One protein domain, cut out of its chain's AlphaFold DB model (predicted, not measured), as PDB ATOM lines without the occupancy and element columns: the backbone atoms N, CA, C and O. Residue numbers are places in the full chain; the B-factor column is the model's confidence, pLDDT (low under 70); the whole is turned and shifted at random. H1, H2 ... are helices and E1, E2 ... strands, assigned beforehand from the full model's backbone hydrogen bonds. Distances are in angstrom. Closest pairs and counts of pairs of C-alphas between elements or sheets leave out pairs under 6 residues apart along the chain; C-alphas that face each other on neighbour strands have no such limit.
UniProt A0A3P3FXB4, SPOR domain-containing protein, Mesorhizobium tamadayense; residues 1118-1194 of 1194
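AT A GLANCE: This is residues 1118 to 1194 of the 1194 residues of the protein "SPOR domain-containing protein" of Mesorhizobium tamadayense (UniProt A0A3P3FXB4). A strongly twisted and curled sheet of four antiparallel strands has two helices over one face: H1 runs slantwise over E3 and E1, and H3 runs along E1. The turn of the long hairpin E2 and E3 lies at one end of the longest axis, and the short helix H2 lies at the other, between the last part of H1 and H3. The printed part has 77 residues with three named helices and four named strands, in the order E1, H1, H2, E2, E3, H3, E4; the sheet's order is E2, E3, E1, E4. The class is mixed, helices and strands. The whole is compact and rounded, with a radius of gyration of the C-alphas of 12.0 A and spans of 34 by 25 by 19 A.

IN THESE COORDINATES: Strand E1, residues 1118 to 1124, begins with C-alpha 1118 at (213.929, 199.819, 182.749) and is 16.7 A long from first to last C-alpha. Helix H1, residues 1127 to 1140, is 20.1 A long and is followed by H2, residues 1142 to 1145, four residues. Strand E2, residues 1151 to 1157, is 18.1 A long. Strand E3, residues 1161 to 1170, is the longest strand, 27.2 A from C-alpha 1161 at (226.030, 216.494, 191.144) to C-alpha 1170 at (211.889, 195.058, 182.233). Helix H3, residues 1173 to 1185, is 18.3 A long. Strand E4, residues 1191 to 1193, ends with C-alpha 1193 at (214.482, 204.444, 180.176).

HOW THE PARTS SIT: In the sheet, E1 and E3 are inner strands, and E2 and E4 are edge strands. E1 and E3 are antiparallel at 151 degrees, with N 1119 and O 1168 at 2.8 A and N 1164 and O 1124 at 2.7 A. E2 and E3 form a hairpin, antiparallel at 145 degrees, with N 1153 and O 1165 at 3.0 A, within hydrogen-bond range. E1 and E4 are antiparallel at 115 degrees, with N 1120 and O 1191 at 2.8 A. From edge to edge the strands' lines turn by 88 degrees and the way across the sheet turns by 79 degrees. H1 and H3 on one face of the sheet make two layers, helices over strands. H1 is on the sheet at a height of 8.7 A, slantwise to the strands, at 53 degrees to E1 on the local plane; its closest C-alphas to E1 are those of Ala 1130 and Gln 1124, 5.2 A apart. H3 is on the sheet at a height of 8.6 A, along the strands, at 4 degrees to E1 on the local plane; the closest C-alphas are those of Ala 1176 and Met 1119, 5.6 A apart. H1 and H3 are apart. H2 is not on the sheet; it is close to H1 but not clearly touching it, with the C-alphas of Gln 1138 and Leu 1145 5.4 A apart. H2 and H3 only just touch, with 3 pairs of C-alphas within 8 A, by residues 1179 to 1183 of H3 alone; the closest are those of Val 1144 and Tyr 1183, 6.1 A apart. E1, H1 H2, E2, with E3 between the two strands in the sheet, and E3, H3, E4, with E1 between them, are split strand-helix-strand units, each two strands of one sheet that are not neighbours, joined through helices, and both crossovers are right-handed. In H3 each O i to N i+4 pair is within hydrogen-bond range, in H1 9 of 10 are, and H2 is too short for such a pair.

THE WHOLE: The two C-alphas farthest apart are those of Ser 1143 and Gly 1159, 36.5 A. The first and last printed C-alphas, of Ser 1118 and Arg 1194, are 6.0 A apart, and Arg 1194 is the chain's last residue. The printed part has no cut, and its six links are tight. The mean pLDDT of the printed part is 93.9, and no printed residue is under 70.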
ATOM      1  N   SER A1118     214.107 199.727 181.306       94.38
ATOM      2  CA  SER A1118     213.929 199.819 182.749       94.38
ATOM      3  C   SER A1118     212.989 200.954 183.136       94.38
ATOM      4  O   SER A1118     213.064 202.065 182.605       94.38
ATOM      5  N   MET A1119     212.116 200.691 184.101       95.56
ATOM      6  CA  MET A1119     211.282 201.711 184.719       95.56
ATOM      7  C   MET A1119     212.085 202.425 185.808       95.56
ATOM      8  O   MET A1119     212.323 201.876 186.885       95.56
ATOM      9  N   GLN A1120     212.507 203.660 185.549       95.44
ATOM     10  CA  GLN A1120     213.080 204.521 186.575       95.44
ATOM     11  C   GLN A1120     211.961 205.083 187.460       95.44
ATOM     12  O   GLN A1120     211.021 205.698 186.960       95.44
ATOM     13  N   ILE A1121     212.089 204.899 188.774       95.69
ATOM     14  CA  ILE A1121     211.067 205.281 189.761       95.69
ATOM     15  C   ILE A1121     211.510 206.481 190.603       95.69
ATOM     16  O   ILE A1121     210.747 207.413 190.833       95.69
ATOM     17  N   ALA A1122     212.767 206.480 191.050       95.06
ATOM     18  CA  ALA A1122     213.320 207.513 191.921       95.06
ATOM     19  C   ALA A1122     214.744 207.900 191.499       95.06
ATOM     20  O   ALA A1122     215.422 207.166 190.778       95.06
ATOM     21  N   SER A1123     215.210 209.061 191.958       94.75
ATOM     22  CA  SER A1123     216.570 209.559 191.735       94.75
ATOM     23  C   SER A1123     217.045 210.279 192.993       94.75
ATOM     24  O   SER A1123     216.677 211.429 193.216       94.75
ATOM     25  N   GLN A1124     217.835 209.595 193.819       96.00
ATOM     26  CA  GLN A1124     218.241 210.059 195.151       96.00
ATOM     27  C   GLN A1124     219.723 210.472 195.189       96.00
ATOM     28  O   GLN A1124     220.502 209.989 194.370       96.00
ATOM     29  N   PRO A1125     220.156 211.365 196.098       95.38
ATOM     30  CA  PRO A1125     221.535 211.858 196.117       95.38
ATOM     31  C   PRO A1125     222.565 210.842 196.649       95.38
ATOM     32  O   PRO A1125     223.761 211.041 196.449       95.38
ATOM     33  N   THR A1126     222.144 209.751 197.305       94.81
ATOM     34  CA  THR A1126     223.048 208.702 197.823       94.81
ATOM     35  C   THR A1126     222.542 207.288 197.495       94.81
ATOM     36  O   THR A1126     221.377 207.103 197.137       94.81
ATOM     37  N   VAL A1127     223.405 206.273 197.622       95.00
ATOM     38  CA  VAL A1127     223.040 204.865 197.364       95.00
ATOM     39  C   VAL A1127     222.046 204.361 198.411       95.00
ATOM     40  O   VAL A1127     221.067 203.698 198.091       95.00
ATOM     41  N   GLU A1128     222.272 204.723 199.669       94.69
ATOM     42  CA  GLU A1128     221.504 204.299 200.838       94.69
ATOM     43  C   GLU A1128     220.105 204.922 200.807       94.69
ATOM     44  O   GLU A1128     219.113 204.252 201.093       94.69
ATOM     45  N   SER A1129     220.003 206.186 200.373       95.62
ATOM     46  CA  SER A1129     218.719 206.852 200.133       95.62
ATOM     47  C   SER A1129     217.985 206.247 198.931       95.62
ATOM     48  O   SER A1129     216.774 206.056 199.012       95.62
ATOM     49  N   ALA A1130     218.682 205.844 197.861       96.19
ATOM     50  CA  ALA A1130     218.079 205.104 196.747       96.19
ATOM     51  C   ALA A1130     217.541 203.718 197.172       96.19
ATOM     52  O   ALA A1130     216.397 203.385 196.859       96.19
ATOM     53  N   GLN A1131     218.317 202.939 197.935       95.44
ATOM     54  CA  GLN A1131     217.915 201.620 198.449       95.44
ATOM     55  C   GLN A1131     216.729 201.700 199.417       95.44
ATOM     56  O   GLN A1131     215.743 200.985 199.248       95.44
ATOM     57  N   SER A1132     216.793 202.588 200.411       96.50
ATOM     58  CA  SER A1132     215.709 202.763 201.390       96.50
ATOM     59  C   SER A1132     214.434 203.327 200.755       96.50
ATOM     60  O   SER A1132     213.346 202.864 201.092       96.50
ATOM     61  N   THR A1133     214.555 204.229 199.770       96.00
ATOM     62  CA  THR A1133     213.418 204.645 198.930       96.00
ATOM     63  C   THR A1133     212.812 203.442 198.213       96.00
ATOM     64  O   THR A1133     211.607 203.246 198.291       96.00
ATOM     65  N   TYR A1134     213.612 202.583 197.570       95.81
ATOM     66  CA  TYR A1134     213.061 201.404 196.896       95.81
ATOM     67  C   TYR A1134     212.343 200.444 197.860       95.81
ATOM     68  O   TYR A1134     211.261 199.971 197.538       95.81
ATOM     69  N   GLN A1135     212.874 200.217 199.065       95.31
ATOM     70  CA  GLN A1135     212.222 199.376 200.081       95.31
ATOM     71  C   GLN A1135     210.922 199.975 200.645       95.31
ATOM     72  O   GLN A1135     210.072 199.236 201.140       95.31
ATOM     73  N   ASP A1136     210.771 201.298 200.657       95.56
ATOM     74  CA  ASP A1136     209.517 201.977 201.010       95.56
ATOM     75  C   ASP A1136     208.500 201.873 199.861       95.56
ATOM     76  O   ASP A1136     207.368 201.437 200.066       95.56
ATOM     77  N   LEU A1137     208.931 202.145 198.626       94.62
ATOM     78  CA  LEU A1137     208.100 202.008 197.430       94.62
ATOM     79  C   LEU A1137     207.641 200.557 197.206       94.62
ATOM     80  O   LEU A1137     206.476 200.337 196.903       94.62
ATOM     81  N   GLN A1138     208.496 199.556 197.427       94.56
ATOM     82  CA  GLN A1138     208.131 198.138 197.306       94.56
ATOM     83  C   GLN A1138     207.128 197.687 198.385       94.56
ATOM     84  O   GLN A1138     206.372 196.749 198.151       94.56
ATOM     85  N   ARG A1139     207.064 198.374 199.537       94.44
ATOM     86  CA  ARG A1139     206.023 198.154 200.557       94.44
ATOM     87  C   ARG A1139     204.691 198.823 200.209       94.44
ATOM     88  O   ARG A1139     203.651 198.259 200.522       94.44
ATOM     89  N   ARG A1140     204.712 199.998 199.569       95.06
ATOM     90  CA  ARG A1140     203.496 200.734 199.159       95.06
ATOM     91  C   ARG A1140     202.871 200.166 197.886       95.06
ATOM     92  O   ARG A1140     201.680 199.905 197.841       95.06
ATOM     93  N   TYR A1141     203.698 199.934 196.873       95.25
ATOM     94  CA  TYR A1141     203.313 199.464 195.541       95.25
ATOM     95  C   TYR A1141     203.597 197.965 195.382       95.25
ATOM     96  O   TYR A1141     204.061 197.514 194.333       95.25
ATOM     97  N   GLY A1142     203.360 197.187 196.444       93.69
ATOM     98  CA  GLY A1142     203.670 195.755 196.485       93.69
ATOM     99  C   GLY A1142     202.996 194.959 195.365       93.69
ATOM    100  O   GLY A1142     203.608 194.043 194.825       93.69
ATOM    101  N   SER A1143     201.793 195.354 194.943       92.06
ATOM    102  CA  SER A1143     201.066 194.755 193.814       92.06
ATOM    103  C   SER A1143     201.819 194.815 192.477       92.06
ATOM    104  O   SER A1143     201.660 193.918 191.658       92.06
ATOM    105  N   VAL A1144     202.658 195.834 192.260       93.38
ATOM    106  CA  VAL A1144     203.393 196.055 190.995       93.38
ATOM    107  C   VAL A1144     204.891 195.751 191.136       93.38
ATOM    108  O   VAL A1144     205.551 195.361 190.174       93.38
ATOM    109  N   LEU A1145     205.450 195.927 192.339       92.94
ATOM    110  CA  LEU A1145     206.885 195.794 192.614       92.94
ATOM    111  C   LEU A1145     207.284 194.506 193.355       92.94
ATOM    112  O   LEU A1145     208.473 194.329 193.630       92.94
ATOM    113  N   SER A1146     206.354 193.604 193.683       89.25
ATOM    114  CA  SER A1146     206.706 192.295 194.262       89.25
ATOM    115  C   SER A1146     207.539 191.451 193.294       89.25
ATOM    116  O   SER A1146     207.370 191.519 192.079       89.25
ATOM    117  N   GLY A1147     208.477 190.666 193.833       88.12
ATOM    118  CA  GLY A1147     209.374 189.781 193.073       88.12
ATOM    119  C   GLY A1147     210.434 190.484 192.211       88.12
ATOM    120  O   GLY A1147     211.495 189.912 191.970       88.12
ATOM    121  N   ARG A1148     210.201 191.729 191.778       90.00
ATOM    122  CA  ARG A1148     211.174 192.534 191.029       90.00
ATOM    123  C   ARG A1148     212.210 193.164 191.978       90.00
ATOM    124  O   ARG A1148     211.952 193.376 193.162       90.00
ATOM    125  N   THR A1149     213.399 193.462 191.457       90.62
ATOM    126  CA  THR A1149     214.506 194.106 192.189       90.62
ATOM    127  C   THR A1149     214.959 195.373 191.465       90.62
ATOM    128  O   THR A1149     214.855 195.467 190.242       90.62
ATOM    129  N   ALA A1150     215.457 196.375 192.194       93.00
ATOM    130  CA  ALA A1150     215.976 197.596 191.581       93.00
ATOM    131  C   ALA A1150     217.477 197.515 191.283       93.00
ATOM    132  O   ALA A1150     218.294 197.281 192.172       93.00
ATOM    133  N   ASN A1151     217.837 197.842 190.045       93.56
ATOM    134  CA  ASN A1151     219.172 198.283 189.674       93.56
ATOM    135  C   ASN A1151     219.330 199.768 190.069       93.56
ATOM    136  O   ASN A1151     218.427 200.578 189.842       93.56
ATOM    137  N   ILE A1152     220.453 200.141 190.687       94.44
ATOM    138  CA  ILE A1152     220.702 201.509 191.167       94.44
ATOM    139  C   ILE A1152     221.848 202.121 190.361       94.44
ATOM    140  O   ILE A1152     223.026 201.968 190.685       94.44
ATOM    141  N   VAL A1153     221.492 202.842 189.296       93.69
ATOM    142  CA  VAL A1153     222.456 203.412 188.347       93.69
ATOM    143  C   VAL A1153     222.935 204.780 188.827       93.69
ATOM    144  O   VAL A1153     222.141 205.709 188.998       93.69
ATOM    145  N   LYS A1154     224.252 204.936 188.999       95.12
ATOM    146  CA  LYS A1154     224.880 206.237 189.253       95.12
ATOM    147  C   LYS A1154     224.791 207.111 187.995       95.12
ATOM    148  O   LYS A1154     225.335 206.753 186.956       95.12
ATOM    149  N   ALA A1155     224.164 208.277 188.102       92.00
ATOM    150  CA  ALA A1155     224.067 209.268 187.036       92.00
ATOM    151  C   ALA A1155     224.531 210.641 187.535       92.00
ATOM    152  O   ALA A1155     223.986 211.189 188.492       92.00
ATOM    153  N   GLU A1156     225.533 211.213 186.874       90.94
ATOM    154  CA  GLU A1156     226.016 212.558 187.177       90.94
ATOM    155  C   GLU A1156     225.216 213.596 186.380       90.94
ATOM    156  O   GLU A1156     225.166 213.562 185.153       90.94
ATOM    157  N   ILE A1157     224.541 214.500 187.091       89.44
ATOM    158  CA  ILE A1157     223.687 215.535 186.512       89.44
ATOM    159  C   ILE A1157     224.447 216.860 186.564       89.44
ATOM    160  O   ILE A1157     224.766 217.365 187.645       89.44
ATOM    161  N   ALA A1158     224.722 217.441 185.395       86.81
ATOM    162  CA  ALA A1158     225.454 218.698 185.268       86.81
ATOM    163  C   ALA A1158     224.855 219.796 186.170       86.81
ATOM    164  O   ALA A1158     223.648 220.039 186.166       86.81
ATOM    165  N   GLY A1159     225.699 220.424 186.992       88.12
ATOM    166  CA  GLY A1159     225.302 221.464 187.950       88.12
ATOM    167  C   GLY A1159     224.531 220.987 189.193       88.12
ATOM    168  O   GLY A1159     224.400 221.769 190.129       88.12
ATOM    169  N   LYS A1160     224.058 219.732 189.247       86.00
ATOM    170  CA  LYS A1160     223.330 219.166 190.404       86.00
ATOM    171  C   LYS A1160     224.114 218.078 191.154       86.00
ATOM    172  O   LYS A1160     223.822 217.833 192.318       86.00
ATOM    173  N   GLY A1161     225.128 217.475 190.530       92.56
ATOM    174  CA  GLY A1161     226.030 216.494 191.144       92.56
ATOM    175  C   GLY A1161     225.675 215.037 190.829       92.56
ATOM    176  O   GLY A1161     224.925 214.748 189.896       92.56
ATOM    177  N   THR A1162     226.240 214.101 191.594       93.88
ATOM    178  CA  THR A1162     225.909 212.671 191.484       93.88
ATOM    179  C   THR A1162     224.526 212.391 192.073       93.88
ATOM    180  O   THR A1162     224.256 212.761 193.211       93.88
ATOM    181  N   PHE A1163     223.699 211.664 191.322       95.56
ATOM    182  CA  PHE A1163     222.480 211.019 191.802       95.56
ATOM    183  C   PHE A1163     222.521 209.515 191.507       95.56
ATOM    184  O   PHE A1163     223.261 209.045 190.644       95.56
ATOM    185  N   TYR A1164     221.688 208.766 192.214       96.19
ATOM    186  CA  TYR A1164     221.514 207.327 192.111       96.19
ATOM    187  C   TYR A1164     220.062 207.045 191.720       96.19
ATOM    188  O   TYR A1164     219.121 207.324 192.466       96.19
ATOM    189  N   ARG A1165     219.885 206.556 190.492       95.25
ATOM    190  CA  ARG A1165     218.590 206.319 189.851       95.25
ATOM    191  C   ARG A1165     218.127 204.898 190.139       95.25
ATOM    192  O   ARG A1165     218.771 203.945 189.712       95.25
ATOM    193  N   VAL A1166     217.001 204.775 190.831       96.44
ATOM    194  CA  VAL A1166     216.321 203.504 191.102       96.44
ATOM    195  C   VAL A1166     215.588 203.083 189.831       96.44
ATOM    196  O   VAL A1166     214.624 203.741 189.436       96.44
ATOM    197  N   ARG A1167     216.060 202.015 189.184       95.12
ATOM    198  CA  ARG A1167     215.538 201.439 187.940       95.12
ATOM    199  C   ARG A1167     215.086 200.000 188.176       95.12
ATOM    200  O   ARG A1167     215.896 199.168 188.565       95.12
ATOM    201  N   VAL A1168     213.829 199.682 187.893       95.19
ATOM    202  CA  VAL A1168     213.348 198.292 187.846       95.19
ATOM    203  C   VAL A1168     213.531 197.766 186.417       95.19
ATOM    204  O   VAL A1168     213.055 198.426 185.491       95.19
ATOM    205  N   PRO A1169     214.244 196.646 186.198       93.88
ATOM    206  CA  PRO A1169     214.459 196.091 184.866       93.88
ATOM    207  C   PRO A1169     213.165 195.490 184.301       93.88
ATOM    208  O   PRO A1169     212.308 195.000 185.044       93.88
ATOM    209  N   ALA A1170     213.044 195.532 182.977       93.31
ATOM    210  CA  ALA A1170     211.889 195.058 182.233       93.31
ATOM    211  C   ALA A1170     212.336 194.398 180.920       93.31
ATOM    212  O   ALA A1170     213.240 194.887 180.246       93.31
ATOM    213  N   GLN A1171     211.699 193.290 180.541       90.44
ATOM    214  CA  GLN A1171     212.187 192.428 179.452       90.44
ATOM    215  C   GLN A1171     212.013 193.032 178.052       90.44
ATOM    216  O   GLN A1171     212.652 192.593 177.095       90.44
ATOM    217  N   SER A1172     211.172 194.056 177.908       93.25
ATOM    218  CA  SER A1172     210.952 194.776 176.655       93.25
ATOM    219  C   SER A1172     210.532 196.223 176.921       93.25
ATOM    220  O   SER A1172     210.227 196.600 178.056       93.25
ATOM    221  N   ARG A1173     210.470 197.045 175.862       93.62
ATOM    222  CA  ARG A1173     209.888 198.397 175.943       93.62
ATOM    223  C   ARG A1173     208.441 198.339 176.442       93.62
ATOM    224  O   ARG A1173     208.049 199.189 177.233       93.62
ATOM    225  N   ASN A1174     207.689 197.322 176.024       94.69
ATOM    226  CA  ASN A1174     206.271 197.181 176.337       94.69
ATOM    227  C   ASN A1174     206.062 196.658 177.771       94.69
ATOM    228  O   ASN A1174     205.219 197.206 178.466       94.69
ATOM    229  N   ASP A1175     206.889 195.725 178.277       94.25
ATOM    230  CA  ASP A1175     206.914 195.391 179.720       94.25
ATOM    231  C   ASP A1175     207.246 196.651 180.536       94.25
ATOM    232  O   ASP A1175     206.527 196.976 181.470       94.25
ATOM    233  N   ALA A1176     208.243 197.449 180.133       94.75
ATOM    234  CA  ALA A1176     208.589 198.682 180.846       94.75
ATOM    235  C   ALA A1176     207.460 199.734 180.845       94.75
ATOM    236  O   ALA A1176     207.283 200.442 181.838       94.75
ATOM    237  N   ILE A1177     206.702 199.841 179.747       95.94
ATOM    238  CA  ILE A1177     205.525 200.713 179.640       95.94
ATOM    239  C   ILE A1177     204.387 200.179 180.514       95.94
ATOM    240  O   ILE A1177     203.881 200.944 181.327       95.94
ATOM    241  N   ASN A1178     204.048 198.892 180.432       95.81
ATOM    242  CA  ASN A1178     202.950 198.274 181.188       95.81
ATOM    243  C   ASN A1178     203.219 198.259 182.703       95.81
ATOM    244  O   ASN A1178     202.324 198.493 183.516       95.81
ATOM    245  N   LEU A1179     204.478 198.064 183.103       94.81
ATOM    246  CA  LEU A1179     204.946 198.230 184.481       94.81
ATOM    247  C   LEU A1179     204.780 199.696 184.924       94.81
ATOM    248  O   LEU A1179     204.386 199.956 186.055       94.81
ATOM    249  N   CYS A1180     204.994 200.669 184.031       95.69
ATOM    250  CA  CYS A1180     204.818 202.090 184.342       95.69
ATOM    251  C   CYS A1180     203.354 202.568 184.304       95.69
ATOM    252  O   CYS A1180     202.990 203.433 185.097       95.69
ATOM    253  N   THR A1181     202.477 202.010 183.466       96.56
ATOM    254  CA  THR A1181     201.036 202.312 183.518       96.56
ATOM    255  C   THR A1181     200.403 201.716 184.773       96.56
ATOM    256  O   THR A1181     199.754 202.451 185.512       96.56
ATOM    257  N   SER A1182     200.681 200.450 185.101       95.31
ATOM    258  CA  SER A1182     200.221 199.828 186.356       95.31
ATOM    259  C   SER A1182     200.787 200.521 187.604       95.31
ATOM    260  O   SER A1182     200.049 200.779 188.555       95.31
ATOM    261  N   TYR A1183     202.064 200.922 187.596       96.12
ATOM    262  CA  TYR A1183     202.653 201.694 188.695       96.12
ATOM    263  C   TYR A1183     202.029 203.093 188.849       96.12
ATOM    264  O   TYR A1183     201.825 203.543 189.976       96.12
ATOM    265  N   LYS A1184     201.662 203.761 187.744       95.88
ATOM    266  CA  LYS A1184     200.897 205.023 187.766       95.88
ATOM    267  C   LYS A1184     199.469 204.837 188.262       95.88
ATOM    268  O   LYS A1184     199.028 205.640 189.077       95.88
ATOM    269  N   ALA A1185     198.776 203.785 187.827       96.12
ATOM    270  CA  ALA A1185     197.427 203.456 188.290       96.12
ATOM    271  C   ALA A1185     197.394 203.194 189.807       96.12
ATOM    272  O   ALA A1185     196.469 203.618 190.490       96.12
ATOM    273  N   ALA A1186     198.456 202.596 190.358       94.56
ATOM    274  CA  ALA A1186     198.639 202.440 191.800       94.56
ATOM    275  C   ALA A1186     199.008 203.748 192.547       94.56
ATOM    276  O   ALA A1186     199.151 203.721 193.768       94.56
ATOM    277  N   GLY A1187     199.179 204.881 191.850       94.25
ATOM    278  CA  GLY A1187     199.501 206.202 192.416       94.25
ATOM    279  C   GLY A1187     200.980 206.620 192.349       94.25
ATOM    280  O   GLY A1187     201.360 207.633 192.937       94.25
ATOM    281  N   GLY A1188     201.837 205.860 191.661       94.62
ATOM    282  CA  GLY A1188     203.288 206.058 191.641       94.62
ATOM    283  C   GLY A1188     203.839 206.806 190.414       94.62
ATOM    284  O   GLY A1188     203.396 206.633 189.283       94.62
ATOM    285  N   THR A1189     204.894 207.606 190.604       93.88
ATOM    286  CA  THR A1189     205.595 208.299 189.502       93.88
ATOM    287  C   THR A1189     206.701 207.442 188.876       93.88
ATOM    288  O   THR A1189     207.618 207.017 189.580       93.88
ATOM    289  N   CYS A1190     206.679 207.251 187.556       95.25
ATOM    290  CA  CYS A1190     207.692 206.484 186.821       95.25
ATOM    291  C   CYS A1190     208.044 207.082 185.451       95.25
ATOM    292  O   CYS A1190     207.257 207.812 184.843       95.25
ATOM    293  N   PHE A1191     209.230 206.721 184.956       93.94
ATOM    294  CA  PHE A1191     209.761 207.090 183.646       93.94
ATOM    295  C   PHE A1191     210.475 205.891 182.999       93.94
ATOM    296  O   PHE A1191     211.365 205.297 183.606       93.94
ATOM    297  N   VAL A1192     210.116 205.536 181.765       95.19
ATOM    298  CA  VAL A1192     210.738 204.420 181.031       95.19
ATOM    299  C   VAL A1192     212.064 204.866 180.415       95.19
ATOM    300  O   VAL A1192     212.130 205.882 179.730       95.19
ATOM    301  N   SER A1193     213.136 204.107 180.646       91.25
ATOM    302  CA  SER A1193     214.482 204.444 180.176       91.25
ATOM    303  C   SER A1193     215.318 203.215 179.822       91.25
ATOM    304  O   SER A1193     215.195 202.177 180.472       91.25
ATOM    305  N   ARG A1194     216.205 203.366 178.834       88.00
ATOM    306  CA  ARG A1194     217.350 202.468 178.612       88.00
ATOM    307  C   ARG A1194     218.580 202.965 179.374       88.00
ATOM    308  O   ARG A1194     218.611 204.177 179.683       88.00
TER     309      ARG A1194